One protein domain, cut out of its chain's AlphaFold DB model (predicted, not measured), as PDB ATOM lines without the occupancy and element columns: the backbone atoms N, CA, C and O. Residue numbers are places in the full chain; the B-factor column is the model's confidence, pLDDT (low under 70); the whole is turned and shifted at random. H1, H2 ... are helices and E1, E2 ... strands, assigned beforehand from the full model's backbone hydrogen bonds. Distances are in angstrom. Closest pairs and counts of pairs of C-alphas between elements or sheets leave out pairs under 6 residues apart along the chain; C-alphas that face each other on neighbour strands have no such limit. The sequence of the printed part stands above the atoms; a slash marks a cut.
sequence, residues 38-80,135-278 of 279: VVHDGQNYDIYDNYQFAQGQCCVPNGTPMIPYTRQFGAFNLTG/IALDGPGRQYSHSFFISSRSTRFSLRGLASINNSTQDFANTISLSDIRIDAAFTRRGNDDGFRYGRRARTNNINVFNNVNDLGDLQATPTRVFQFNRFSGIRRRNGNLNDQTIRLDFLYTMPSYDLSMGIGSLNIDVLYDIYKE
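Overview. This is residues 38 to 80 and 135 to 278 of the 279 residues of an uncharacterized protein of Robiginitomaculum sp (UniProt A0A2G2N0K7). The printed part is a sandwich of two twisted sheets, E2 E1 E4 E11 E6 and E9 E10 E5 E12, partly face to face, with the long strands E4, E5, E11 and E12 running along its length. E1, E2 and a separate small hairpin of E7 and E8 lie toward one end of that length, and the short helices H1 and H2 and the strand E3 toward the other. The 187 residues printed have two named helices and twelve named strands, in the order E1 E2 E3 H1 E4 E5 H2 E6 E7 E8 E9 E10 E11 E12, and each sheet is antiparallel. The class is mostly strand, though under half of the residues are in named elements. The whole is compact, with a radius of gyration of the C-alphas of 18.1 A, and only just elongated, with spans of 58, 38 and 30 A.

Arrangement. E1, residues 38 to 40, and E2, residues 45 to 49, form a hairpin, with N 46 and O 39 2.8 A apart. E1 is also the antiparallel neighbour of E4, residues 143 to 153, with N 38 and O 151 2.8 A apart. E4 neighbours E11, residues 247 to 254, at 156 degrees, with N 146 and O 251 2.8 A apart. E11 neighbours E6, residues 182 to 188, with N 184 and O 252 2.8 A apart; E2 and E6 are the edge strands. From edge to edge of this sheet the strands' lines turn by 89 degrees. In the other sheet, E9, residues 207 to 209, and E10, residues 224 to 229, form a hairpin, with N 208 and O 228 2.9 A apart. E10 neighbours E5, residues 157 to 168, with N 229 and O 157 2.8 A apart. E5 neighbours E12, residues 267 to 277, with N 160 and O 274 2.8 A apart. The two sheets form the sandwich, two sheets face to face, with 22 pairs of C-alphas within 10 A, best planes 22 degrees apart and strands at 16 degrees. The closest C-alphas of E6 and E9 are those of Ala 186 and Val 209, 7.0 A apart. E7, residues 191 to 193, and E8, residues 196 to 198, form a hairpin, with N 196 and O 193 2.8 A apart. H1, residues 139 to 142, only just on the first sheet with 5 pairs of C-alphas within 10 A, only grazes it. H2, residues 172 to 175, only grazes the second sheet. E3, residues 135 to 137, pairs with no named strand. H1 and H2 are too short for any O i to N i+4 pair; of O i to N i+3 pairs, 1 of 1 is within hydrogen-bond range in H1 and 0 of 1 in H2.

Along the chain. E1 begins at C-alpha 38, (-30.766, -7.177, -39.564). E4 measures 33.0 A and E5 33.2 A from first to last C-alpha. E6 measures 19.5 A, E10 14.4 A and E11 22.8 A. E12 measures 32.4 A, from C-alpha 267 at (-0.485, -13.513, -43.277) to C-alpha 277 at (-31.171, -9.054, -52.528).

Size, cuts and confidence. The two C-alphas farthest apart are those of Gly 56 and Ser 261, at 58.7 A. Residues 81 to 134 are not printed, and C-alphas 80 and 135 are 28.8 A apart across this cut. The links E9 to E10, E10 to E11 and E11 to E12 are long. Residues 50 to 80 hold no named element. The mean pLDDT of the printed part is 80.9; 35 residues are under 70, among them residues 69 to 80, 135 to 142 and 259 to 265.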
ATOM      1  N   VAL A  38     -31.435  -7.747 -40.728       88.44
ATOM      2  CA  VAL A  38     -30.766  -7.177 -39.564       88.44
ATOM      3  C   VAL A  38     -29.666  -8.119 -39.136       88.44
ATOM      4  O   VAL A  38     -29.945  -9.280 -38.828       88.44
ATOM      5  N   VAL A  39     -28.445  -7.603 -39.125       87.06
ATOM      6  CA  VAL A  39     -27.261  -8.273 -38.590       87.06
ATOM      7  C   VAL A  39     -26.960  -7.643 -37.242       87.06
ATOM      8  O   VAL A  39     -27.098  -6.433 -37.097       87.06
ATOM      9  N   HIS A  40     -26.635  -8.444 -36.238       79.81
ATOM     10  CA  HIS A  40     -26.323  -7.938 -34.909       79.81
ATOM     11  C   HIS A  40     -25.358  -8.868 -34.171       79.81
ATOM     12  O   HIS A  40     -25.266 -10.052 -34.486       79.81
ATOM     13  N   ASP A  41     -24.679  -8.350 -33.156       69.44
ATOM     14  CA  ASP A  41     -23.785  -9.118 -32.271       69.44
ATOM     15  C   ASP A  41     -24.400  -9.356 -30.876       69.44
ATOM     16  O   ASP A  41     -23.842 -10.057 -30.044       69.44
ATOM     17  N   GLY A  42     -25.601  -8.815 -30.634       64.81
ATOM     18  CA  GLY A  42     -26.287  -8.877 -29.336       64.81
ATOM     19  C   GLY A  42     -26.301  -7.537 -28.596       64.81
ATOM     20  O   GLY A  42     -27.171  -7.337 -27.747       64.81
ATOM     21  N   GLN A  43     -25.432  -6.599 -28.982       68.12
ATOM     22  CA  GLN A  43     -25.384  -5.225 -28.475       68.12
ATOM     23  C   GLN A  43     -25.670  -4.199 -29.575       68.12
ATOM     24  O   GLN A  43     -26.506  -3.310 -29.404       68.12
ATOM     25  N   ASN A  44     -25.014  -4.359 -30.718       72.44
ATOM     26  CA  ASN A  44     -25.086  -3.504 -31.890       72.44
ATOM     27  C   ASN A  44     -25.859  -4.193 -33.007       72.44
ATOM     28  O   ASN A  44     -25.881  -5.422 -33.088       72.44
ATOM     29  N   TYR A  45     -26.484  -3.414 -33.890       75.81
ATOM     30  CA  TYR A  45     -27.182  -3.955 -35.050       75.81
ATOM     31  C   TYR A  45     -27.066  -3.045 -36.270       75.81
ATOM     32  O   TYR A  45     -27.231  -1.831 -36.161       75.81
ATOM     33  N   ASP A  46     -26.912  -3.663 -37.439       82.75
ATOM     34  CA  ASP A  46     -27.066  -3.008 -38.732       82.75
ATOM     35  C   ASP A  46     -28.323  -3.486 -39.440       82.75
ATOM     36  O   ASP A  46     -28.668  -4.670 -39.439       82.75
ATOM     37  N   ILE A  47     -29.008  -2.539 -40.075       86.12
ATOM     38  CA  ILE A  47     -30.223  -2.790 -40.843       86.12
ATOM     39  C   ILE A  47     -29.915  -2.585 -42.317       86.12
ATOM     40  O   ILE A  47     -29.517  -1.500 -42.729       86.12
ATOM     41  N   TYR A  48     -30.186  -3.604 -43.117       88.56
ATOM     42  CA  TYR A  48     -30.115  -3.575 -44.567       88.56
ATOM     43  C   TYR A  48     -31.542  -3.555 -45.105       88.56
ATOM     44  O   TYR A  48     -32.272  -4.541 -44.967       88.56
ATOM     45  N   ASP A  49     -31.958  -2.437 -45.695       86.81
ATOM     46  CA  ASP A  49     -33.312  -2.267 -46.230       86.81
ATOM     47  C   ASP A  49     -33.334  -2.502 -47.748       86.81
ATOM     48  O   ASP A  49     -32.363  -2.252 -48.467       86.81
ATOM     49  N   ASN A  50     -34.461  -2.994 -48.254       87.88
ATOM     50  CA  ASN A  50     -34.728  -3.039 -49.686       87.88
ATOM     51  C   ASN A  50     -35.142  -1.671 -50.247       87.88
ATOM     52  O   ASN A  50     -35.090  -1.485 -51.466       87.88
ATOM     53  N   TYR A  51     -35.588  -0.734 -49.411       87.62
ATOM     54  CA  TYR A  51     -35.916   0.626 -49.819       87.62
ATOM     55  C   TYR A  51     -34.661   1.504 -49.929       87.62
ATOM     56  O   TYR A  51     -33.816   1.531 -49.036       87.62
ATOM     57  N   GLN A  52     -34.535   2.255 -51.024       87.19
ATOM     58  CA  GLN A  52     -33.369   3.100 -51.286       87.19
ATOM     59  C   GLN A  52     -33.651   4.539 -50.841       87.19
ATOM     60  O   GLN A  52     -34.073   5.381 -51.635       87.19
ATOM     61  N   PHE A  53     -33.381   4.836 -49.567       83.56
ATOM     62  CA  PHE A  53     -33.674   6.139 -48.951       83.56
ATOM     63  C   PHE A  53     -33.046   7.328 -49.684       83.56
ATOM     64  O   PHE A  53     -33.718   8.330 -49.908       83.56
ATOM     65  N   ALA A  54     -31.788   7.201 -50.115       83.69
ATOM     66  CA  ALA A  54     -31.079   8.267 -50.829       83.69
ATOM     67  C   ALA A  54     -31.740   8.649 -52.166       83.69
ATOM     68  O   ALA A  54     -31.570   9.765 -52.646       83.69
ATOM     69  N   GLN A  55     -32.483   7.722 -52.770       85.25
ATOM     70  CA  GLN A  55     -33.131   7.895 -54.069       85.25
ATOM     71  C   GLN A  55     -34.654   8.049 -53.941       85.25
ATOM     72  O   GLN A  55     -35.332   8.262 -54.940       85.25
ATOM     73  N   GLY A  56     -35.203   7.924 -52.726       85.62
ATOM     74  CA  GLY A  56     -36.641   8.001 -52.472       85.62
ATOM     75  C   GLY A  56     -37.462   6.937 -53.207       85.62
ATOM     76  O   GLY A  56     -38.660   7.131 -53.415       85.62
ATOM     77  N   GLN A  57     -36.851   5.817 -53.608       88.06
ATOM     78  CA  GLN A  57     -37.501   4.805 -54.438       88.06
ATOM     79  C   GLN A  57     -37.357   3.398 -53.868       88.06
ATOM     80  O   GLN A  57     -36.365   3.046 -53.228       88.06
ATOM     81  N   CYS A  58     -38.365   2.576 -54.151       84.06
ATOM     82  CA  CYS A  58     -38.238   1.137 -54.007       84.06
ATOM     83  C   CYS A  58     -37.964   0.506 -55.378       84.06
ATOM     84  O   CYS A  58     -38.559   0.928 -56.365       84.06
ATOM     85  N   CYS A  59     -37.118  -0.511 -55.502       87.62
ATOM     86  CA  CYS A  59     -36.355  -1.206 -54.462       87.62
ATOM     87  C   CYS A  59     -34.942  -1.496 -54.968       87.62
ATOM     88  O   CYS A  59     -34.720  -1.479 -56.178       87.62
ATOM     89  N   VAL A  60     -34.033  -1.871 -54.060       89.50
ATOM     90  CA  VAL A  60     -32.739  -2.475 -54.416       89.50
ATOM     91  C   VAL A  60     -32.970  -3.519 -55.526       89.50
ATOM     92  O   VAL A  60     -33.896  -4.332 -55.388       89.50
ATOM     93  N   PRO A  61     -32.233  -3.477 -56.650       90.81
ATOM     94  CA  PRO A  61     -32.376  -4.465 -57.713       90.81
ATOM     95  C   PRO A  61     -32.046  -5.890 -57.246       90.81
ATOM     96  O   PRO A  61     -31.314  -6.112 -56.285       90.81
ATOM     97  N   ASN A  62     -32.593  -6.894 -57.927       91.06
ATOM     98  CA  ASN A  62     -32.246  -8.280 -57.623       91.06
ATOM     99  C   ASN A  62     -30.793  -8.554 -58.035       91.06
ATOM    100  O   ASN A  62     -30.364  -8.149 -59.113       91.06
ATOM    101  N   GLY A  63     -30.056  -9.273 -57.193       89.12
ATOM    102  CA  GLY A  63     -28.652  -9.612 -57.414       89.12
ATOM    103  C   GLY A  63     -27.663  -8.503 -57.053       89.12
ATOM    104  O   GLY A  63     -26.467  -8.702 -57.260       89.12
ATOM    105  N   THR A  64     -28.118  -7.375 -56.499       90.81
ATOM    106  CA  THR A  64     -27.239  -6.302 -56.007       90.81
ATOM    107  C   THR A  64     -27.121  -6.322 -54.479       90.81
ATOM    108  O   THR A  64     -28.047  -6.805 -53.811       90.81
ATOM    109  N   PRO A  65     -26.025  -5.777 -53.913       90.31
ATOM    110  CA  PRO A  65     -25.903  -5.589 -52.472       90.31
ATOM    111  C   PRO A  65     -27.076  -4.769 -51.924       90.31
ATOM    112  O   PRO A  65     -27.506  -3.787 -52.535       90.31
ATOM    113  N   MET A  66     -27.609  -5.189 -50.781       88.94
ATOM    114  CA  MET A  66     -28.557  -4.405 -49.998       88.94
ATOM    115  C   MET A  66     -27.825  -3.233 -49.348       88.94
ATOM    116  O   MET A  66     -26.656  -3.338 -48.986       88.94
ATOM    117  N   ILE A  67     -28.516  -2.103 -49.208       80.88
ATOM    118  CA  ILE A  67     -27.901  -0.870 -48.716       80.88
ATOM    119  C   ILE A  67     -28.107  -0.797 -47.197       80.88
ATOM    120  O   ILE A  67     -29.254  -0.909 -46.747       80.88
ATOM    121  N   PRO A  68     -27.041  -0.602 -46.400       77.62
ATOM    122  CA  PRO A  68     -27.189  -0.373 -44.972       77.62
ATOM    123  C   PRO A  68     -27.891   0.971 -44.734       77.62
ATOM    124  O   PRO A  68     -27.514   2.003 -45.291       77.62
ATOM    125  N   TYR A  69     -28.948   0.946 -43.930       68.81
ATOM    126  CA  TYR A  69     -29.743   2.113 -43.549       68.81
ATOM    127  C   TYR A  69     -29.206   2.794 -42.280       68.81
ATOM    128  O   TYR A  69     -29.304   4.013 -42.135       68.81
ATOM    129  N   THR A  70     -28.624   2.027 -41.359       63.69
ATOM    130  CA  THR A  70     -28.011   2.540 -40.126       63.69
ATOM    131  C   THR A  70     -26.525   2.836 -40.325       63.69
ATOM    132  O   THR A  70     -25.899   2.332 -41.257       63.69
ATOM    133  N   ARG A  71     -25.939   3.668 -39.444       52.16
ATOM    134  CA  ARG A  71     -24.474   3.742 -39.319       52.16
ATOM    135  C   ARG A  71     -23.980   2.328 -39.039       52.16
ATOM    136  O   ARG A  71     -24.415   1.779 -38.036       52.16
ATOM    137  N   GLN A  72     -23.100   1.810 -39.897       51.25
ATOM    138  CA  GLN A  72     -22.349   0.587 -39.632       51.25
ATOM    139  C   GLN A  72     -21.774   0.685 -38.222       51.25
ATOM    140  O   GLN A  72     -20.941   1.561 -37.951       51.25
ATOM    141  N   PHE A  73     -22.260  -0.144 -37.306       47.62
ATOM    142  CA  PHE A  73     -21.651  -0.253 -35.990       47.62
ATOM    143  C   PHE A  73     -20.354  -1.050 -36.121       47.62
ATOM    144  O   PHE A  73     -20.323  -2.228 -35.807       47.62
ATOM    145  N   GLY A  74     -19.287  -0.388 -36.585       50.97
ATOM    146  CA  GLY A  74     -17.917  -0.909 -36.584       50.97
ATOM    147  C   GLY A  74     -17.780  -2.373 -37.027       50.97
ATOM    148  O   GLY A  74     -18.481  -2.834 -37.923       50.97
ATOM    149  N   ALA A  75     -16.841  -3.088 -36.408       53.22
ATOM    150  CA  ALA A  75     -16.792  -4.544 -36.470       53.22
ATOM    151  C   ALA A  75     -17.815  -5.123 -35.476       53.22
ATOM    152  O   ALA A  75     -17.869  -4.672 -34.332       53.22
ATOM    153  N   PHE A  76     -18.613  -6.102 -35.914       55.38
ATOM    154  CA  PHE A  76     -19.494  -6.869 -35.028       55.38
ATOM    155  C   PHE A  76     -18.656  -7.680 -34.038       55.38
ATOM    156  O   PHE A  76     -17.702  -8.342 -34.457       55.38
ATOM    157  N   ASN A  77     -19.023  -7.663 -32.752       51.94
ATOM    158  CA  ASN A  77     -18.363  -8.514 -31.761       51.94
ATOM    159  C   ASN A  77     -18.523  -9.996 -32.147       51.94
ATOM    160  O   ASN A  77     -19.565 -10.407 -32.674       51.94
ATOM    161  N   LEU A  78     -17.503 -10.809 -31.853       54.06
ATOM    162  CA  LEU A  78     -17.650 -12.259 -31.901       54.06
ATOM    163  C   LEU A  78     -18.698 -12.699 -30.869       54.06
ATOM    164  O   LEU A  78     -18.641 -12.343 -29.697       54.06
ATOM    165  N   THR A  79     -19.653 -13.524 -31.289       53.31
ATOM    166  CA  THR A  79     -20.546 -14.227 -30.350       53.31
ATOM    167  C   THR A  79     -19.725 -15.168 -29.462       53.31
ATOM    168  O   THR A  79     -18.883 -15.897 -29.991       53.31
ATOM    169  N   GLY A  80     -19.989 -15.185 -28.159       48.38
ATOM    170  CA  GLY A  80     -19.118 -15.776 -27.134       48.38
ATOM    171  C   GLY A  80     -18.496 -14.728 -26.205       48.38
ATOM    172  O   GLY A  80     -18.103 -15.040 -25.088       48.38
ATOM    173  N   ILE A 135       7.563 -27.482 -34.942       55.16
ATOM    174  CA  ILE A 135       6.612 -26.558 -34.325       55.16
ATOM    175  C   ILE A 135       5.506 -26.359 -35.348       55.16
ATOM    176  O   ILE A 135       5.776 -25.924 -36.461       55.16
ATOM    177  N   ALA A 136       4.271 -26.693 -34.998       58.22
ATOM    178  CA  ALA A 136       3.152 -26.576 -35.919       58.22
ATOM    179  C   ALA A 136       1.948 -25.963 -35.211       58.22
ATOM    180  O   ALA A 136       1.744 -26.128 -34.009       58.22
ATOM    181  N   LEU A 137       1.096 -25.291 -35.971       58.00
ATOM    182  CA  LEU A 137      -0.279 -25.112 -35.524       58.00
ATOM    183  C   LEU A 137      -0.912 -26.501 -35.593       58.00
ATOM    184  O   LEU A 137      -0.967 -27.084 -36.676       58.00
ATOM    185  N   ASP A 138      -1.335 -27.059 -34.462       52.66
ATOM    186  CA  ASP A 138      -1.954 -28.385 -34.406       52.66
ATOM    187  C   ASP A 138      -3.270 -28.352 -33.621       52.66
ATOM    188  O   ASP A 138      -3.492 -27.507 -32.751       52.66
ATOM    189  N   GLY A 139      -4.169 -29.273 -33.963       59.59
ATOM    190  CA  GLY A 139      -5.460 -29.431 -33.305       59.59
ATOM    191  C   GLY A 139      -6.326 -28.158 -33.343       59.59
ATOM    192  O   GLY A 139      -6.422 -27.515 -34.394       59.59
ATOM    193  N   PRO A 140      -6.974 -27.786 -32.218       52.31
ATOM    194  CA  PRO A 140      -7.814 -26.586 -32.119       52.31
ATOM    195  C   PRO A 140      -7.066 -25.285 -32.431       52.31
ATOM    196  O   PRO A 140      -7.674 -24.333 -32.904       52.31
ATOM    197  N   GLY A 141      -5.740 -25.258 -32.251       57.06
ATOM    198  CA  GLY A 141      -4.909 -24.088 -32.530       57.06
ATOM    199  C   GLY A 141      -4.807 -23.720 -34.012       57.06
ATOM    200  O   GLY A 141      -4.267 -22.677 -34.340       57.06
ATOM    201  N   ARG A 142      -5.333 -24.541 -34.933       68.00
ATOM    202  CA  ARG A 142      -5.441 -24.212 -36.369       68.00
ATOM    203  C   ARG A 142      -6.747 -23.516 -36.738       68.00
ATOM    204  O   ARG A 142      -6.947 -23.202 -37.915       68.00
ATOM    205  N   GLN A 143      -7.652 -23.374 -35.780       72.25
ATOM    206  CA  GLN A 143      -9.027 -23.000 -36.032       72.25
ATOM    207  C   GLN A 143      -9.311 -21.604 -35.502       72.25
ATOM    208  O   GLN A 143      -8.944 -21.258 -34.386       72.25
ATOM    209  N   TYR A 144     -10.001 -20.816 -36.315       75.25
ATOM    210  CA  TYR A 144     -10.552 -19.529 -35.930       75.25
ATOM    211  C   TYR A 144     -12.041 -19.553 -36.248       75.25
ATOM    212  O   TYR A 144     -12.427 -19.875 -37.371       75.25
ATOM    213  N   SER A 145     -12.889 -19.253 -35.270       75.62
ATOM    214  CA  SER A 145     -14.332 -19.181 -35.481       75.62
ATOM    215  C   SER A 145     -14.810 -17.746 -35.407       75.62
ATOM    216  O   SER A 145     -14.445 -17.032 -34.484       75.62
ATOM    217  N   HIS A 146     -15.684 -17.355 -36.323       75.69
ATOM    218  CA  HIS A 146     -16.415 -16.102 -36.256       75.69
ATOM    219  C   HIS A 146     -17.902 -16.384 -36.422       75.69
ATOM    220  O   HIS A 146     -18.310 -17.207 -37.245       75.69
ATOM    221  N   SER A 147     -18.728 -15.682 -35.664       78.56
ATOM    222  CA  SER A 147     -20.170 -15.831 -35.748       78.56
ATOM    223  C   SER A 147     -20.867 -14.532 -35.415       78.56
ATOM    224  O   SER A 147     -20.354 -13.700 -34.675       78.56
ATOM    225  N   PHE A 148     -22.053 -14.375 -35.988       81.12
ATOM    226  CA  PHE A 148     -22.922 -13.234 -35.758       81.12
ATOM    227  C   PHE A 148     -24.377 -13.658 -35.876       81.12
ATOM    228  O   PHE A 148     -24.728 -14.727 -36.394       81.12
ATOM    229  N   PHE A 149     -25.256 -12.798 -35.390       87.19
ATOM    230  CA  PHE A 149     -26.677 -13.046 -35.395       87.19
ATOM    231  C   PHE A 149     -27.361 -12.352 -36.563       87.19
ATOM    232  O   PHE A 149     -27.066 -11.209 -36.905       87.19
ATOM    233  N   ILE A 150     -28.330 -13.037 -37.163       89.38
ATOM    234  CA  ILE A 150     -29.098 -12.500 -38.279       89.38
ATOM    235  C   ILE A 150     -30.594 -12.743 -38.104       89.38
ATOM    236  O   ILE A 150     -31.065 -13.808 -37.694       89.38
ATOM    237  N   SER A 151     -31.366 -11.727 -38.460       89.94
ATOM    238  CA  SER A 151     -32.820 -11.747 -38.531       89.94
ATOM    239  C   SER A 151     -33.257 -11.056 -39.819       89.94
ATOM    240  O   SER A 151     -32.530 -10.269 -40.411       89.94
ATOM    241  N   SER A 152     -34.451 -11.365 -40.307       89.31
ATOM    242  CA  SER A 152     -34.972 -10.723 -41.514       89.31
ATOM    243  C   SER A 152     -36.484 -10.747 -41.554       89.31
ATOM    244  O   SER A 152     -37.136 -11.629 -40.977       89.31
ATOM    245  N   ARG A 153     -37.051  -9.786 -42.277       87.12
ATOM    246  CA  ARG A 153     -38.488  -9.641 -42.479       87.12
ATOM    247  C   ARG A 153     -38.777  -9.501 -43.960       87.12
ATOM    248  O   ARG A 153     -38.164  -8.677 -44.620       87.12
ATOM    249  N   SER A 154     -39.740 -10.285 -44.448       83.50
ATOM    250  CA  SER A 154     -40.352 -10.109 -45.773       83.50
ATOM    251  C   SER A 154     -39.347  -9.859 -46.908       83.50
ATOM    252  O   SER A 154     -39.574  -9.001 -47.747       83.50
ATOM    253  N   THR A 155     -38.213 -10.564 -46.917       87.12
ATOM    254  CA  THR A 155     -37.189 -10.413 -47.956       87.12
ATOM    255  C   THR A 155     -36.531 -11.754 -48.257       87.12
ATOM    256  O   THR A 155     -36.386 -12.595 -47.362       87.12
ATOM    257  N   ARG A 156     -36.179 -11.963 -49.529       90.69
ATOM    258  CA  ARG A 156     -35.294 -13.036 -49.989       90.69
ATOM    259  C   ARG A 156     -33.920 -12.423 -50.188       90.69
ATOM    260  O   ARG A 156     -33.798 -11.369 -50.806       90.69
ATOM    261  N   PHE A 157     -32.905 -13.078 -49.653       93.25
ATOM    262  CA  PHE A 157     -31.548 -12.561 -49.703       93.25
ATOM    263  C   PHE A 157     -30.533 -13.698 -49.674       93.25
ATOM    264  O   PHE A 157     -30.866 -14.846 -49.357       93.25
ATOM    265  N   SER A 158     -29.294 -13.376 -50.011       94.31
ATOM    266  CA  SER A 158     -28.144 -14.241 -49.797       94.31
ATOM    267  C   SER A 158     -27.077 -13.502 -49.005       94.31
ATOM    268  O   SER A 158     -26.989 -12.277 -49.067       94.31
ATOM    269  N   LEU A 159     -26.293 -14.261 -48.247       93.75
ATOM    270  CA  LEU A 159     -25.030 -13.783 -47.710       93.75
ATOM    271  C   LEU A 159     -23.933 -14.238 -48.665       93.75
ATOM    272  O   LEU A 159     -23.851 -15.435 -48.976       93.75
ATOM    273  N   ARG A 160     -23.122 -13.297 -49.137       94.00
ATOM    274  CA  ARG A 160     -22.019 -13.567 -50.055       94.00
ATOM    275  C   ARG A 160     -20.695 -13.197 -49.413       94.00
ATOM    276  O   ARG A 160     -20.612 -12.149 -48.790       94.00
ATOM    277  N   GLY A 161     -19.708 -14.072 -49.556       92.62
ATOM    278  CA  GLY A 161     -18.348 -13.869 -49.071       92.62
ATOM    279  C   GLY A 161     -17.412 -13.455 -50.204       92.62
ATOM    280  O   GLY A 161     -17.562 -13.941 -51.328       92.62
ATOM    281  N   LEU A 162     -16.454 -12.589 -49.898       93.44
ATOM    282  CA  LEU A 162     -15.305 -12.263 -50.738       93.44
ATOM    283  C   LEU A 162     -14.050 -12.319 -49.864       93.44
ATOM    284  O   LEU A 162     -13.993 -11.628 -48.850       93.44
ATOM    285  N   ALA A 163     -13.072 -13.135 -50.244       92.94
ATOM    286  CA  ALA A 163     -11.823 -13.284 -49.508       92.94
ATOM    287  C   ALA A 163     -10.651 -12.668 -50.277       92.94
ATOM    288  O   ALA A 163     -10.536 -12.825 -51.494       92.94
ATOM    289  N   SER A 164      -9.746 -12.003 -49.568       91.75
ATOM    290  CA  SER A 164      -8.515 -11.464 -50.140       91.75
ATOM    291  C   SER A 164      -7.353 -11.569 -49.166       91.75
ATOM    292  O   SER A 164      -7.511 -11.435 -47.957       91.75
ATOM    293  N   ILE A 165      -6.155 -11.771 -49.710       88.50
ATOM    294  CA  ILE A 165      -4.915 -11.636 -48.948       88.50
ATOM    295  C   ILE A 165      -4.526 -10.160 -48.979       88.50
ATOM    296  O   ILE A 165      -4.147  -9.640 -50.027       88.50
ATOM    297  N   ASN A 166      -4.619  -9.499 -47.831       81.12
ATOM    298  CA  ASN A 166      -4.218  -8.103 -47.675       81.12
ATOM    299  C   ASN A 166      -2.707  -7.949 -47.554       81.12
ATOM    300  O   ASN A 166      -2.125  -6.988 -48.052       81.12
ATOM    301  N   ASN A 167      -2.077  -8.889 -46.858       78.44
ATOM    302  CA  ASN A 167      -0.640  -8.921 -46.681       78.44
ATOM    303  C   ASN A 167      -0.192 -10.372 -46.553       78.44
ATOM    304  O   ASN A 167      -0.796 -11.140 -45.812       78.44
ATOM    305  N   SER A 168       0.877 -10.731 -47.248       83.56
ATOM    306  CA  SER A 168       1.568 -11.993 -47.029       83.56
ATOM    307  C   SER A 168       3.056 -11.755 -47.197       83.56
ATOM    308  O   SER A 168       3.499 -11.260 -48.235       83.56
ATOM    309  N   THR A 169       3.823 -12.030 -46.151       80.44
ATOM    310  CA  THR A 169       5.259 -11.747 -46.112       80.44
ATOM    311  C   THR A 169       6.058 -13.011 -45.865       80.44
ATOM    312  O   THR A 169       5.586 -13.943 -45.215       80.44
ATOM    313  N   GLN A 170       7.300 -12.992 -46.361       83.25
ATOM    314  CA  GLN A 170       8.302 -14.028 -46.114       83.25
ATOM    315  C   GLN A 170       7.745 -15.412 -46.468       83.25
ATOM    316  O   GLN A 170       7.321 -15.605 -47.611       83.25
ATOM    317  N   ASP A 171       7.719 -16.359 -45.537       77.12
ATOM    318  CA  ASP A 171       7.407 -17.740 -45.877       77.12
ATOM    319  C   ASP A 171       5.935 -17.936 -46.245       77.12
ATOM    320  O   ASP A 171       5.633 -18.718 -47.147       77.12
ATOM    321  N   PHE A 172       5.017 -17.144 -45.684       80.00
ATOM    322  CA  PHE A 172       3.598 -17.196 -46.052       80.00
ATOM    323  C   PHE A 172       3.315 -16.692 -47.471       80.00
ATOM    324  O   PHE A 172       2.291 -17.062 -48.046       80.00
ATOM    325  N   ALA A 173       4.209 -15.898 -48.073       81.69
ATOM    326  CA  ALA A 173       3.985 -15.313 -49.400       81.69
ATOM    327  C   ALA A 173       3.861 -16.369 -50.508       81.69
ATOM    328  O   ALA A 173       3.200 -16.125 -51.514       81.69
ATOM    329  N   ASN A 174       4.487 -17.536 -50.318       79.56
ATOM    330  CA  ASN A 174       4.555 -18.590 -51.331       79.56
ATOM    331  C   ASN A 174       4.050 -19.957 -50.844       79.56
ATOM    332  O   ASN A 174       4.077 -20.908 -51.621       79.56
ATOM    333  N   THR A 175       3.643 -20.086 -49.578       80.00
ATOM    334  CA  THR A 175       3.331 -21.395 -48.973       80.00
ATOM    335  C   THR A 175       1.872 -21.583 -48.592       80.00
ATOM    336  O   THR A 175       1.419 -22.722 -48.561       80.00
ATOM    337  N   ILE A 176       1.142 -20.498 -48.321       85.31
ATOM    338  CA  ILE A 176      -0.282 -20.552 -47.990       85.31
ATOM    339  C   ILE A 176      -1.038 -19.642 -48.949       85.31
ATOM    340  O   ILE A 176      -0.793 -18.439 -49.033       85.31
ATOM    341  N   SER A 177      -1.983 -20.235 -49.666       91.12
ATOM    342  CA  SER A 177      -2.964 -19.553 -50.495       91.12
ATOM    343  C   SER A 177      -4.350 -19.613 -49.846       91.12
ATOM    344  O   SER A 177      -4.585 -20.356 -48.894       91.12
ATOM    345  N   LEU A 178      -5.304 -18.845 -50.377       92.06
ATOM    346  CA  LEU A 178      -6.689 -18.890 -49.898       92.06
ATOM    347  C   LEU A 178      -7.321 -20.284 -50.071       92.06
ATOM    348  O   LEU A 178      -8.130 -20.688 -49.240       92.06
ATOM    349  N   SER A 179      -6.916 -21.043 -51.092       93.81
ATOM    350  CA  SER A 179      -7.398 -22.412 -51.313       93.81
ATOM    351  C   SER A 179      -6.915 -23.414 -50.264       93.81
ATOM    352  O   SER A 179      -7.486 -24.493 -50.139       93.81
ATOM    353  N   ASP A 180      -5.890 -23.070 -49.485       91.12
ATOM    354  CA  ASP A 180      -5.382 -23.941 -48.424       91.12
ATOM    355  C   ASP A 180      -6.142 -23.757 -47.101       91.12
ATOM    356  O   ASP A 180      -6.023 -24.581 -46.189       91.12
ATOM    357  N   ILE A 181      -6.934 -22.685 -46.981       90.00
ATOM    358  CA  ILE A 181      -7.653 -22.324 -45.759       90.00
ATOM    359  C   ILE A 181      -9.101 -22.752 -45.908       90.00
ATOM    360  O   ILE A 181      -9.894 -22.124 -46.611       90.00
ATOM    361  N   ARG A 182      -9.447 -23.827 -45.207       91.25
ATOM    362  CA  ARG A 182     -10.793 -24.388 -45.212       91.25
ATOM    363  C   ARG A 182     -11.762 -23.445 -44.509       91.25
ATOM    364  O   ARG A 182     -11.428 -22.883 -43.467       91.25
ATOM    365  N   ILE A 183     -12.976 -23.348 -45.038       88.31
ATOM    366  CA  ILE A 183     -14.103 -22.669 -44.404       88.31
ATOM    367  C   ILE A 183     -15.257 -23.656 -44.226       88.31
ATOM    368  O   ILE A 183     -15.733 -24.264 -45.179       88.31
ATOM    369  N   ASP A 184     -15.736 -23.792 -42.996       86.19
ATOM    370  CA  ASP A 184     -16.967 -24.502 -42.684       86.19
ATOM    371  C   ASP A 184     -18.016 -23.483 -42.233       86.19
ATOM    372  O   ASP A 184     -17.933 -22.902 -41.149       86.19
ATOM    373  N   ALA A 185     -19.010 -23.254 -43.090       87.19
ATOM    374  CA  ALA A 185     -20.146 -22.395 -42.793       87.19
ATOM    375  C   ALA A 185     -21.328 -23.221 -42.271       87.19
ATOM    376  O   ALA A 185     -21.752 -24.205 -42.880       87.19
ATOM    377  N   ALA A 186     -21.911 -22.792 -41.159       87.56
ATOM    378  CA  ALA A 186     -23.083 -23.409 -40.559       87.56
ATOM    379  C   ALA A 186     -24.034 -22.346 -40.005       87.56
ATOM    380  O   ALA A 186     -23.720 -21.163 -39.919       87.56
ATOM    381  N   PHE A 187     -25.245 -22.758 -39.639       87.44
ATOM    382  CA  PHE A 187     -26.131 -21.889 -38.880       87.44
ATOM    383  C   PHE A 187     -26.763 -22.645 -37.725       87.44
ATOM    384  O   PHE A 187     -27.234 -23.778 -37.865       87.44
ATOM    385  N   THR A 188     -26.872 -21.959 -36.599       87.62
ATOM    386  CA  THR A 188     -27.541 -22.468 -35.416       87.62
ATOM    387  C   THR A 188     -28.903 -21.805 -35.284       87.62
ATOM    388  O   THR A 188     -29.040 -20.592 -35.115       87.62
ATOM    389  N   ARG A 189     -29.964 -22.617 -35.352       86.94
ATOM    390  CA  ARG A 189     -31.344 -22.113 -35.297       86.94
ATOM    391  C   ARG A 189     -31.694 -21.481 -33.952       86.94
ATOM    392  O   ARG A 189     -32.496 -20.558 -33.934       86.94
ATOM    393  N   ARG A 190     -31.236 -22.067 -32.845       88.19
ATOM    394  CA  ARG A 190     -31.643 -21.724 -31.478       88.19
ATOM    395  C   ARG A 190     -30.521 -22.096 -30.523       88.19
ATOM    396  O   ARG A 190     -30.030 -23.216 -30.607       88.19
ATOM    397  N   GLY A 191     -30.225 -21.220 -29.574       85.00
ATOM    398  CA  GLY A 191     -29.207 -21.468 -28.564       85.00
ATOM    399  C   GLY A 191     -29.257 -20.462 -27.423       85.00
ATOM    400  O   GLY A 191     -30.214 -19.687 -27.289       85.00
ATOM    401  N   ASN A 192     -28.228 -20.530 -26.590       81.94
ATOM    402  CA  ASN A 192     -27.894 -19.540 -25.585       81.94
ATOM    403  C   ASN A 192     -26.400 -19.262 -25.724       81.94
ATOM    404  O   ASN A 192     -25.626 -20.211 -25.661       81.94
ATOM    405  N   ASP A 193     -26.050 -18.003 -25.920       73.44
ATOM    406  CA  ASP A 193     -24.685 -17.535 -26.144       73.44
ATOM    407  C   ASP A 193     -24.365 -16.540 -25.027       73.44
ATOM    408  O   ASP A 193     -24.890 -15.432 -25.025       73.44
ATOM    409  N   ASP A 194     -23.723 -17.022 -23.961       71.25
ATOM    410  CA  ASP A 194     -23.393 -16.257 -22.743       71.25
ATOM    411  C   ASP A 194     -24.528 -15.400 -22.166       71.25
ATOM    412  O   ASP A 194     -24.384 -14.260 -21.738       71.25
ATOM    413  N   GLY A 195     -25.722 -15.999 -22.131       70.62
ATOM    414  CA  GLY A 195     -26.937 -15.372 -21.604       70.62
ATOM    415  C   GLY A 195     -27.833 -14.762 -22.683       70.62
ATOM    416  O   GLY A 195     -29.015 -14.503 -22.422       70.62
ATOM    417  N   PHE A 196     -27.342 -14.628 -23.916       76.62
ATOM    418  CA  PHE A 196     -28.150 -14.265 -25.069       76.62
ATOM    419  C   PHE A 196     -28.915 -15.477 -25.613       76.62
ATOM    420  O   PHE A 196     -28.416 -16.298 -26.384       76.62
ATOM    421  N   ARG A 197     -30.188 -15.596 -25.228       85.00
ATOM    422  CA  ARG A 197     -31.090 -16.634 -25.746       85.00
ATOM    423  C   ARG A 197     -31.682 -16.218 -27.087       85.00
ATOM    424  O   ARG A 197     -32.436 -15.248 -27.148       85.00
ATOM    425  N   TYR A 198     -31.455 -17.021 -28.124       86.56
ATOM    426  CA  TYR A 198     -31.919 -16.720 -29.478       86.56
ATOM    427  C   TYR A 198     -32.729 -17.847 -30.121       86.56
ATOM    428  O   TYR A 198     -32.671 -19.012 -29.725       86.56
ATOM    429  N   GLY A 199     -33.524 -17.495 -31.133       86.31
ATOM    430  CA  GLY A 199     -34.018 -18.437 -32.134       86.31
ATOM    431  C   GLY A 199     -35.161 -19.365 -31.727       86.31
ATOM    432  O   GLY A 199     -35.566 -20.249 -32.491       86.31
ATOM    433  N   ARG A 200     -35.770 -19.145 -30.554       87.38
ATOM    434  CA  ARG A 200     -36.941 -19.902 -30.064       87.38
ATOM    435  C   ARG A 200     -38.068 -20.003 -31.102       87.38
ATOM    436  O   ARG A 200     -38.776 -21.009 -31.167       87.38
ATOM    437  N   ARG A 201     -38.237 -18.968 -31.922       85.88
ATOM    438  CA  ARG A 201     -39.299 -18.791 -32.921       85.88
ATOM    439  C   ARG A 201     -38.761 -18.523 -34.335       85.88
ATOM    440  O   ARG A 201     -39.576 -18.271 -35.221       85.88
ATOM    441  N   ALA A 202     -37.455 -18.636 -34.583       86.44
ATOM    442  CA  ALA A 202     -36.871 -18.439 -35.912       86.44
ATOM    443  C   ALA A 202     -37.421 -19.433 -36.963       86.44
ATOM    444  O   ALA A 202     -37.803 -20.575 -36.651       86.44
ATOM    445  N   ARG A 203     -37.515 -18.990 -38.225       85.44
ATOM    446  CA  ARG A 203     -37.803 -19.833 -39.400       85.44
ATOM    447  C   ARG A 203     -36.504 -20.177 -40.119       85.44
ATOM    448  O   ARG A 203     -35.829 -19.277 -40.595       85.44
ATOM    449  N   THR A 204     -36.218 -21.470 -40.264       85.19
ATOM    450  CA  THR A 204     -34.990 -21.946 -40.927       85.19
ATOM    451  C   THR A 204     -35.232 -22.909 -42.082       85.19
ATOM    452  O   THR A 204     -34.303 -23.228 -42.805       85.19
ATOM    453  N   ASN A 205     -36.480 -23.326 -42.322       83.38
ATOM    454  CA  ASN A 205     -36.842 -24.321 -43.347       83.38
ATOM    455  C   ASN A 205     -36.558 -23.876 -44.797       83.38
ATOM    456  O   ASN A 205     -36.887 -24.592 -45.736       83.38
ATOM    457  N   ASN A 206     -36.029 -22.667 -44.982       83.88
ATOM    458  CA  ASN A 206     -35.791 -22.046 -46.278       83.88
ATOM    459  C   ASN A 206     -34.361 -21.490 -46.376       83.88
ATOM    460  O   ASN A 206     -34.114 -20.630 -47.220       83.88
ATOM    461  N   ILE A 207     -33.468 -21.914 -45.479       90.00
ATOM    462  CA  ILE A 207     -32.066 -21.509 -45.464       90.00
ATOM    463  C   ILE A 207     -31.260 -22.632 -46.093       90.00
ATOM    464  O   ILE A 207     -31.317 -23.765 -45.620       90.00
ATOM    465  N   ASN A 208     -30.520 -22.300 -47.142       91.44
ATOM    466  CA  ASN A 208     -29.568 -23.203 -47.765       91.44
ATOM    467  C   ASN A 208     -28.160 -22.706 -47.458       91.44
ATOM    468  O   ASN A 208     -27.882 -21.520 -47.647       91.44
ATOM    469  N   VAL A 209     -27.296 -23.618 -47.024       89.12
ATOM    470  CA  VAL A 209     -25.845 -23.420 -47.018       89.12
ATOM    471  C   VAL A 209     -25.315 -23.963 -48.341       89.12
ATOM    472  O   VAL A 209     -25.740 -25.035 -48.780       89.12
ATOM    473  N   PHE A 210     -24.460 -23.206 -49.017       88.38
ATOM    474  CA  PHE A 210     -23.868 -23.633 -50.280       88.38
ATOM    475  C   PHE A 210     -22.653 -24.520 -50.022       88.38
ATOM    476  O   PHE A 210     -21.607 -24.048 -49.599       88.38
ATOM    477  N   ASN A 211     -22.786 -25.811 -50.333       78.62
ATOM    478  CA  ASN A 211     -21.737 -26.815 -50.113       78.62
ATOM    479  C   ASN A 211     -20.573 -26.735 -51.119       78.62
ATOM    480  O   ASN A 211     -19.694 -27.588 -51.100       78.62
ATOM    481  N   ASN A 212     -20.600 -25.790 -52.059       84.81
ATOM    482  CA  ASN A 212     -19.524 -25.585 -53.030       84.81
ATOM    483  C   ASN A 212     -18.517 -24.517 -52.577       84.81
ATOM    484  O   ASN A 212     -17.728 -24.076 -53.402       84.81
ATOM    485  N   VAL A 213     -18.611 -24.064 -51.326       90.44
ATOM    486  CA  VAL A 213     -17.634 -23.194 -50.675       90.44
ATOM    487  C   VAL A 213     -16.940 -24.052 -49.622       90.44
ATOM    488  O   VAL A 213     -17.529 -24.324 -48.577       90.44
ATOM    489  N   ASN A 214     -15.744 -24.542 -49.937       92.25
ATOM    490  CA  ASN A 214     -14.958 -25.428 -49.076       92.25
ATOM    491  C   ASN A 214     -13.726 -24.726 -48.501       92.25
ATOM    492  O   ASN A 214     -13.275 -25.062 -47.407       92.25
ATOM    493  N   ASP A 215     -13.189 -23.751 -49.227       93.81
ATOM    494  CA  ASP A 215     -12.018 -22.973 -48.840       93.81
ATOM    495  C   ASP A 215     -12.184 -21.490 -49.202       93.81
ATOM    496  O   ASP A 215     -13.173 -21.077 -49.815       93.81
ATOM    497  N   LEU A 216     -11.240 -20.651 -48.775       93.31
ATOM    498  CA  LEU A 216     -11.280 -19.222 -49.088       93.31
ATOM    499  C   LEU A 216     -10.966 -18.929 -50.563       93.31
ATOM    500  O   LEU A 216     -11.289 -17.843 -51.045       93.31
ATOM    501  N   GLY A 217     -10.372 -19.872 -51.296       93.94
ATOM    502  CA  GLY A 217     -10.147 -19.760 -52.736       93.94
ATOM    503  C   GLY A 217     -11.459 -19.693 -53.519       93.94
ATOM    504  O   GLY A 217     -11.582 -18.888 -54.445       93.94
ATOM    505  N   ASP A 218     -12.486 -20.421 -53.072       94.25
ATOM    506  CA  ASP A 218     -13.855 -20.347 -53.617       94.25
ATOM    507  C   ASP A 218     -14.502 -18.950 -53.459       94.25
ATOM    508  O   ASP A 218     -15.486 -18.612 -54.134       94.25
ATOM    509  N   LEU A 219     -13.951 -18.120 -52.568       94.00
ATOM    510  CA  LEU A 219     -14.412 -16.763 -52.275       94.00
ATOM    511  C   LEU A 219     -13.521 -15.674 -52.894       94.00
ATOM    512  O   LEU A 219     -13.804 -14.502 -52.687       94.00
ATOM    513  N   GLN A 220     -12.457 -16.005 -53.633       92.44
ATOM    514  CA  GLN A 220     -11.419 -15.028 -53.997       92.44
ATOM    515  C   GLN A 220     -11.806 -14.064 -55.133       92.44
ATOM    516  O   GLN A 220     -11.462 -12.884 -55.106       92.44
ATOM    517  N   ALA A 221     -12.460 -14.559 -56.186       85.19
ATOM    518  CA  ALA A 221     -12.583 -13.804 -57.439       85.19
ATOM    519  C   ALA A 221     -13.766 -12.823 -57.457       85.19
ATOM    520  O   ALA A 221     -13.675 -11.727 -58.010       85.19
ATOM    521  N   THR A 222     -14.901 -13.238 -56.898       90.44
ATOM    522  CA  THR A 222     -16.153 -12.475 -56.895       90.44
ATOM    523  C   THR A 222     -16.969 -12.830 -55.660       90.44
ATOM    524  O   THR A 222     -16.849 -13.963 -55.203       90.44
ATOM    525  N   PRO A 223     -17.863 -11.946 -55.178       92.75
ATOM    526  CA  PRO A 223     -18.768 -12.266 -54.077       92.75
ATOM    527  C   PRO A 223     -19.577 -13.549 -54.331       92.75
ATOM    528  O   PRO A 223     -20.520 -13.572 -55.134       92.75
ATOM    529  N   THR A 224     -19.224 -14.616 -53.617       94.69
ATOM    530  CA  THR A 224     -19.779 -15.965 -53.780       94.69
ATOM    531  C   THR A 224     -20.823 -16.234 -52.706       94.69
ATOM    532  O   THR A 224     -20.634 -15.910 -51.538       94.69
ATOM    533  N   ARG A 225     -21.960 -16.833 -53.080       94.06
ATOM    534  CA  ARG A 225     -23.045 -17.157 -52.138       94.06
ATOM    535  C   ARG A 225     -22.608 -18.234 -51.147       94.06
ATOM    536  O   ARG A 225     -22.269 -19.332 -51.569       94.06
ATOM    537  N   VAL A 226     -22.721 -17.932 -49.853       94.00
ATOM    538  CA  VAL A 226     -22.462 -18.874 -48.751       94.00
ATOM    539  C   VAL A 226     -23.774 -19.337 -48.117       94.00
ATOM    540  O   VAL A 226     -23.994 -20.532 -47.927       94.00
ATOM    541  N   PHE A 227     -24.708 -18.407 -47.892       94.38
ATOM    542  CA  PHE A 227     -26.066 -18.708 -47.426       94.38
ATOM    543  C   PHE A 227     -27.112 -18.123 -48.370       94.38
ATOM    544  O   PHE A 227     -26.945 -17.021 -48.890       94.38
ATOM    545  N   GLN A 228     -28.241 -18.809 -48.537       93.19
ATOM    546  CA  GLN A 228     -29.415 -18.274 -49.228       93.19
ATOM    547  C   GLN A 228     -30.691 -18.482 -48.426       93.19
ATOM    548  O   GLN A 228     -30.972 -19.567 -47.923       93.19
ATOM    549  N   PHE A 229     -31.507 -17.434 -48.394       92.88
ATOM    550  CA  PHE A 229     -32.762 -17.352 -47.665       92.88
ATOM    551  C   PHE A 229     -33.924 -17.291 -48.670       92.88
ATOM    552  O   PHE A 229     -34.291 -16.243 -49.198       92.88
ATOM    553  N   ASN A 230     -34.509 -18.456 -48.958       83.69
ATOM    554  CA  ASN A 230     -35.300 -18.730 -50.163       83.69
ATOM    555  C   ASN A 230     -36.773 -18.314 -50.147       83.69
ATOM    556  O   ASN A 230     -37.452 -18.505 -51.153       83.69
ATOM    557  N   ARG A 231     -37.314 -17.782 -49.050       78.69
ATOM    558  CA  ARG A 231     -38.726 -17.366 -49.001       78.69
ATOM    559  C   ARG A 231     -38.858 -15.921 -48.582       78.69
ATOM    560  O   ARG A 231     -38.236 -15.501 -47.612       78.69
ATOM    561  N   PHE A 232     -39.803 -15.230 -49.215       72.25
ATOM    562  CA  PHE A 232     -40.221 -13.865 -48.883       72.25
ATOM    563  C   PHE A 232     -41.031 -13.796 -47.573       72.25
ATOM    564  O   PHE A 232     -41.988 -13.049 -47.423       72.25
ATOM    565  N   SER A 233     -40.681 -14.642 -46.607       67.69
ATOM    566  CA  SER A 233     -41.265 -14.666 -45.274       67.69
ATOM    567  C   SER A 233     -40.295 -14.157 -44.214       67.69
ATOM    568  O   SER A 233     -40.704 -14.056 -43.061       67.69
ATOM    569  N   GLY A 234     -39.032 -13.896 -44.583       71.19
ATOM    570  CA  GLY A 234     -37.938 -13.653 -43.645       71.19
ATOM    571  C   GLY A 234     -37.697 -14.824 -42.682       71.19
ATOM    572  O   GLY A 234     -38.383 -15.857 -42.721       71.19
ATOM    573  N   ILE A 235     -36.727 -14.640 -41.790       82.94
ATOM    574  CA  ILE A 235     -36.491 -15.502 -40.621       82.94
ATOM    575  C   ILE A 235     -37.593 -15.253 -39.572       82.94
ATOM    576  O   ILE A 235     -38.021 -16.176 -38.867       82.94
ATOM    577  N   ARG A 236     -38.130 -14.024 -39.518       79.75
ATOM    578  CA  ARG A 236     -39.198 -13.613 -38.597       79.75
ATOM    579  C   ARG A 236     -40.557 -14.210 -38.989       79.75
ATOM    580  O   ARG A 236     -40.948 -14.268 -40.150       79.75
ATOM    581  N   ARG A 237     -41.318 -14.677 -37.994       69.56
ATOM    582  CA  ARG A 237     -42.673 -15.233 -38.158       69.56
ATOM    583  C   ARG A 237     -43.757 -14.163 -38.108       69.56
ATOM    584  O   ARG A 237     -44.674 -14.231 -38.925       69.56
ATOM    585  N   ARG A 238     -43.697 -13.276 -37.105       69.25
ATOM    586  CA  ARG A 238     -44.688 -12.232 -36.754       69.25
ATOM    587  C   ARG A 238     -44.018 -11.161 -35.876       69.25
ATOM    588  O   ARG A 238     -42.869 -11.349 -35.476       69.25
ATOM    589  N   ASN A 239     -44.748 -10.096 -35.531       69.69
ATOM    590  CA  ASN A 239     -44.296  -9.124 -34.531       69.69
ATOM    591  C   ASN A 239     -43.939  -9.836 -33.214       69.69
ATOM    592  O   ASN A 239     -44.651 -10.750 -32.779       69.69
ATOM    593  N   GLY A 240     -42.812  -9.466 -32.621       69.38
ATOM    594  CA  GLY A 240     -42.275 -10.075 -31.413       69.38
ATOM    595  C   GLY A 240     -40.779  -9.829 -31.251       69.38
ATOM    596  O   GLY A 240     -40.112  -9.309 -32.148       69.38
ATOM    597  N   ASN A 241     -40.255 -10.273 -30.109       80.19
ATOM    598  CA  ASN A 241     -38.865 -10.060 -29.721       80.19
ATOM    599  C   ASN A 241     -37.892 -10.486 -30.842       80.19
ATOM    600  O   ASN A 241     -38.084 -11.525 -31.489       80.19
ATOM    601  N   LEU A 242     -36.892  -9.638 -31.099       79.19
ATOM    602  CA  LEU A 242     -35.858  -9.853 -32.107       79.19
ATOM    603  C   LEU A 242     -35.079 -11.137 -31.842       79.19
ATOM    604  O   LEU A 242     -35.074 -12.017 -32.696       79.19
ATOM    605  N   ASN A 243     -34.578 -11.294 -30.622       81.56
ATOM    606  CA  ASN A 243     -33.741 -12.408 -30.189       81.56
ATOM    607  C   ASN A 243     -34.451 -13.749 -30.422       81.56
ATOM    608  O   ASN A 243     -33.884 -14.686 -30.977       81.56
ATOM    609  N   ASP A 244     -35.749 -13.829 -30.108       83.75
ATOM    610  CA  ASP A 244     -36.565 -15.026 -30.346       83.75
ATOM    611  C   ASP A 244     -36.620 -15.450 -31.823       83.75
ATOM    612  O   ASP A 244     -36.930 -16.603 -32.120       83.75
ATOM    613  N   GLN A 245     -36.394 -14.531 -32.756       85.31
ATOM    614  CA  GLN A 245     -36.591 -14.710 -34.196       85.31
ATOM    615  C   GLN A 245     -35.310 -14.483 -35.005       85.31
ATOM    616  O   GLN A 245     -35.376 -14.308 -36.219       85.31
ATOM    617  N   THR A 246     -34.179 -14.543 -34.318       88.25
ATOM    618  CA  THR A 246     -32.825 -14.467 -34.850       88.25
ATOM    619  C   THR A 246     -32.214 -15.867 -34.920       88.25
ATOM    620  O   THR A 246     -32.545 -16.734 -34.110       88.25
ATOM    621  N   ILE A 247     -31.315 -16.095 -35.871       89.19
ATOM    622  CA  ILE A 247     -30.423 -17.264 -35.901       89.19
ATOM    623  C   ILE A 247     -28.973 -16.808 -35.768       89.19
ATOM    624  O   ILE A 247     -28.680 -15.643 -36.026       89.19
ATOM    625  N   ARG A 248     -28.080 -17.729 -35.417       87.62
ATOM    626  CA  ARG A 248     -26.632 -17.503 -35.442       87.62
ATOM    627  C   ARG A 248     -26.062 -18.099 -36.726       87.62
ATOM    628  O   ARG A 248     -26.451 -19.212 -37.084       87.62
ATOM    629  N   LEU A 249     -25.230 -17.346 -37.435       87.31
ATOM    630  CA  LEU A 249     -24.403 -17.853 -38.526       87.31
ATOM    631  C   LEU A 249     -23.003 -18.081 -37.979       87.31
ATOM    632  O   LEU A 249     -22.490 -17.228 -37.262       87.31
ATOM    633  N   ASP A 250     -22.432 -19.226 -38.316       84.44
ATOM    634  CA  ASP A 250     -21.181 -19.744 -37.789       84.44
ATOM    635  C   ASP A 250     -20.211 -19.981 -38.943       84.44
ATOM    636  O   ASP A 250     -20.565 -20.641 -39.921       84.44
ATOM    637  N   PHE A 251     -18.998 -19.452 -38.824       83.19
ATOM    638  CA  PHE A 251     -17.914 -19.632 -39.782       83.19
ATOM    639  C   PHE A 251     -16.698 -20.147 -39.035       83.19
ATOM    640  O   PHE A 251     -16.184 -19.468 -38.150       83.19
ATOM    641  N   LEU A 252     -16.243 -21.340 -39.389       83.19
ATOM    642  CA  LEU A 252     -15.014 -21.914 -38.867       83.19
ATOM    643  C   LEU A 252     -13.971 -21.923 -39.978       83.19
ATOM    644  O   LEU A 252     -14.145 -22.593 -40.993       83.19
ATOM    645  N   TYR A 253     -12.884 -21.197 -39.774       84.06
ATOM    646  CA  TYR A 253     -11.727 -21.195 -40.652       84.06
ATOM    647  C   TYR A 253     -10.686 -22.146 -40.088       84.06
ATOM    648  O   TYR A 253     -10.384 -22.097 -38.898       84.06
ATOM    649  N   THR A 254     -10.142 -23.021 -40.927       83.25
ATOM    650  CA  THR A 254      -9.094 -23.960 -40.524       83.25
ATOM    651  C   THR A 254      -7.891 -23.798 -41.437       83.25
ATOM    652  O   THR A 254      -7.960 -24.100 -42.629       83.25
ATOM    653  N   MET A 255      -6.778 -23.352 -40.862       82.56
ATOM    654  CA  MET A 255      -5.492 -23.278 -41.556       82.56
ATOM    655  C   MET A 255      -4.995 -24.679 -41.936       82.56
ATOM    656  O   MET A 255      -5.276 -25.638 -41.203       82.56
ATOM    657  N   PRO A 256      -4.238 -24.840 -43.036       81.69
ATOM    658  CA  PRO A 256      -3.589 -26.106 -43.367       81.69
ATOM    659  C   PRO A 256      -2.546 -26.468 -42.300       81.69
ATOM    660  O   PRO A 256      -2.200 -25.663 -41.436       81.69
ATOM    661  N   SER A 257      -2.048 -27.706 -42.329       77.12
ATOM    662  CA  SER A 257      -0.903 -28.054 -41.486       77.12
ATOM    663  C   SER A 257       0.304 -27.291 -42.014       77.12
ATOM    664  O   SER A 257       0.629 -27.422 -43.193       77.12
ATOM    665  N   TYR A 258       0.958 -26.513 -41.158       71.88
ATOM    666  CA  TYR A 258       2.117 -25.714 -41.534       71.88
ATOM    667  C   TYR A 258       3.205 -25.828 -40.469       71.88
ATOM    668  O   TYR A 258       2.916 -25.769 -39.273       71.88
ATOM    669  N   ASP A 259       4.440 -26.022 -40.924       68.12
ATOM    670  CA  ASP A 259       5.617 -26.106 -40.068       68.12
ATOM    671  C   ASP A 259       6.182 -24.700 -39.833       68.12
ATOM    672  O   ASP A 259       6.768 -24.087 -40.723       68.12
ATOM    673  N   LEU A 260       5.980 -24.192 -38.621       65.56
ATOM    674  CA  LEU A 260       6.474 -22.899 -38.158       65.56
ATOM    675  C   LEU A 260       7.940 -22.962 -37.704       65.56
ATOM    676  O   LEU A 260       8.525 -21.919 -37.428       65.56
ATOM    677  N   SER A 261       8.556 -24.149 -37.612       56.56
ATOM    678  CA  SER A 261       9.893 -24.312 -37.013       56.56
ATOM    679  C   SER A 261      11.027 -23.636 -37.786       56.56
ATOM    680  O   SER A 261      12.083 -23.378 -37.209       56.56
ATOM    681  N   MET A 262      10.823 -23.323 -39.068       53.22
ATOM    682  CA  MET A 262      11.818 -22.628 -39.895       53.22
ATOM    683  C   MET A 262      11.306 -21.332 -40.524       53.22
ATOM    684  O   MET A 262      12.029 -20.722 -41.314       53.22
ATOM    685  N   GLY A 263      10.073 -20.936 -40.204       59.53
ATOM    686  CA  GLY A 263       9.372 -19.876 -40.907       59.53
ATOM    687  C   GLY A 263       9.351 -18.552 -40.148       59.53
ATOM    688  O   GLY A 263       9.067 -18.525 -38.952       59.53
ATOM    689  N   ILE A 264       9.581 -17.442 -40.841       66.19
ATOM    690  CA  ILE A 264       9.178 -16.106 -40.391       66.19
ATOM    691  C   ILE A 264       8.150 -15.552 -41.378       66.19
ATOM    692  O   ILE A 264       8.197 -15.841 -42.573       66.19
ATOM    693  N   GLY A 265       7.189 -14.769 -40.891       69.62
ATOM    694  CA  GLY A 265       6.259 -14.067 -41.768       69.62
ATOM    695  C   GLY A 265       4.964 -13.656 -41.091       69.62
ATOM    696  O   GLY A 265       4.721 -13.932 -39.920       69.62
ATOM    697  N   SER A 266       4.120 -12.990 -41.868       74.75
ATOM    698  CA  SER A 266       2.763 -12.613 -41.483       74.75
ATOM    699  C   SER A 266       1.813 -12.877 -42.640       74.75
ATOM    700  O   SER A 266       2.172 -12.606 -43.788       74.75
ATOM    701  N   LEU A 267       0.607 -13.345 -42.329       78.88
ATOM    702  CA  LEU A 267      -0.485 -13.513 -43.277       78.88
ATOM    703  C   LEU A 267      -1.719 -12.792 -42.732       78.88
ATOM    704  O   LEU A 267      -2.257 -13.182 -41.701       78.88
ATOM    705  N   ASN A 268      -2.163 -11.755 -43.438       78.62
ATOM    706  CA  ASN A 268      -3.388 -11.025 -43.136       78.62
ATOM    707  C   ASN A 268      -4.403 -11.324 -44.231       78.62
ATOM    708  O   ASN A 268      -4.180 -10.997 -45.403       78.62
ATOM    709  N   ILE A 269      -5.515 -11.931 -43.836       80.75
ATOM    710  CA  ILE A 269      -6.607 -12.285 -44.732       80.75
ATOM    711  C   ILE A 269      -7.842 -11.517 -44.311       80.75
ATOM    712  O   ILE A 269      -8.237 -11.557 -43.148       80.75
ATOM    713  N   ASP A 270      -8.467 -10.886 -45.292       83.81
ATOM    714  CA  ASP A 270      -9.760 -10.253 -45.135       83.81
ATOM    715  C   ASP A 270     -10.827 -11.149 -45.746       83.81
ATOM    716  O   ASP A 270     -10.701 -11.602 -46.886       83.81
ATOM    717  N   VAL A 271     -11.899 -11.376 -44.991       85.44
ATOM    718  CA  VAL A 271     -13.113 -12.018 -45.491       85.44
ATOM    719  C   VAL A 271     -14.270 -11.057 -45.271       85.44
ATOM    720  O   VAL A 271     -14.656 -10.770 -44.139       85.44
ATOM    721  N   LEU A 272     -14.813 -10.541 -46.369       86.94
ATOM    722  CA  LEU A 272     -15.927  -9.603 -46.370       86.94
ATOM    723  C   LEU A 272     -17.227 -10.347 -46.647       86.94
ATOM    724  O   LEU A 272     -17.327 -11.097 -47.620       86.94
ATOM    725  N   TYR A 273     -18.231 -10.108 -45.806       88.62
ATOM    726  CA  TYR A 273     -19.567 -10.663 -45.968       88.62
ATOM    727  C   TYR A 273     -20.582  -9.571 -46.265       88.62
ATOM    728  O   TYR A 273     -20.810  -8.684 -45.447       88.62
ATOM    729  N   ASP A 274     -21.253  -9.704 -47.404       90.00
ATOM    730  CA  ASP A 274     -22.264  -8.762 -47.866       90.00
ATOM    731  C   ASP A 274     -23.621  -9.435 -48.060       90.00
ATOM    732  O   ASP A 274     -23.741 -10.611 -48.428       90.00
ATOM    733  N   ILE A 275     -24.675  -8.652 -47.852       92.25
ATOM    734  CA  ILE A 275     -26.058  -9.093 -48.006       92.25
ATOM    735  C   ILE A 275     -26.550  -8.679 -49.384       92.25
ATOM    736  O   ILE A 275     -26.555  -7.501 -49.721       92.25
ATOM    737  N   TYR A 276     -27.016  -9.640 -50.172       93.31
ATOM    738  CA  TYR A 276     -27.532  -9.409 -51.516       93.31
ATOM    739  C   TYR A 276     -29.024  -9.668 -51.567       93.31
ATOM    740  O   TYR A 276     -29.502 -10.681 -51.052       93.31
ATOM    741  N   LYS A 277     -29.761  -8.798 -52.255       91.69
ATOM    742  CA  LYS A 277     -31.171  -9.054 -52.528       91.69
ATOM    743  C   LYS A 277     -31.302 -10.165 -53.562       91.69
ATOM    744  O   LYS A 277     -30.651 -10.132 -54.604       91.69
ATOM    745  N   GLU A 278     -32.186 -11.119 -53.307       91.62
ATOM    746  CA  GLU A 278     -32.469 -12.218 -54.230       91.62
ATOM    747  C   GLU A 278     -33.875 -12.083 -54.848       91.62
ATOM    748  O   GLU A 278     -34.748 -11.465 -54.228       91.62
TER     749      GLU A 278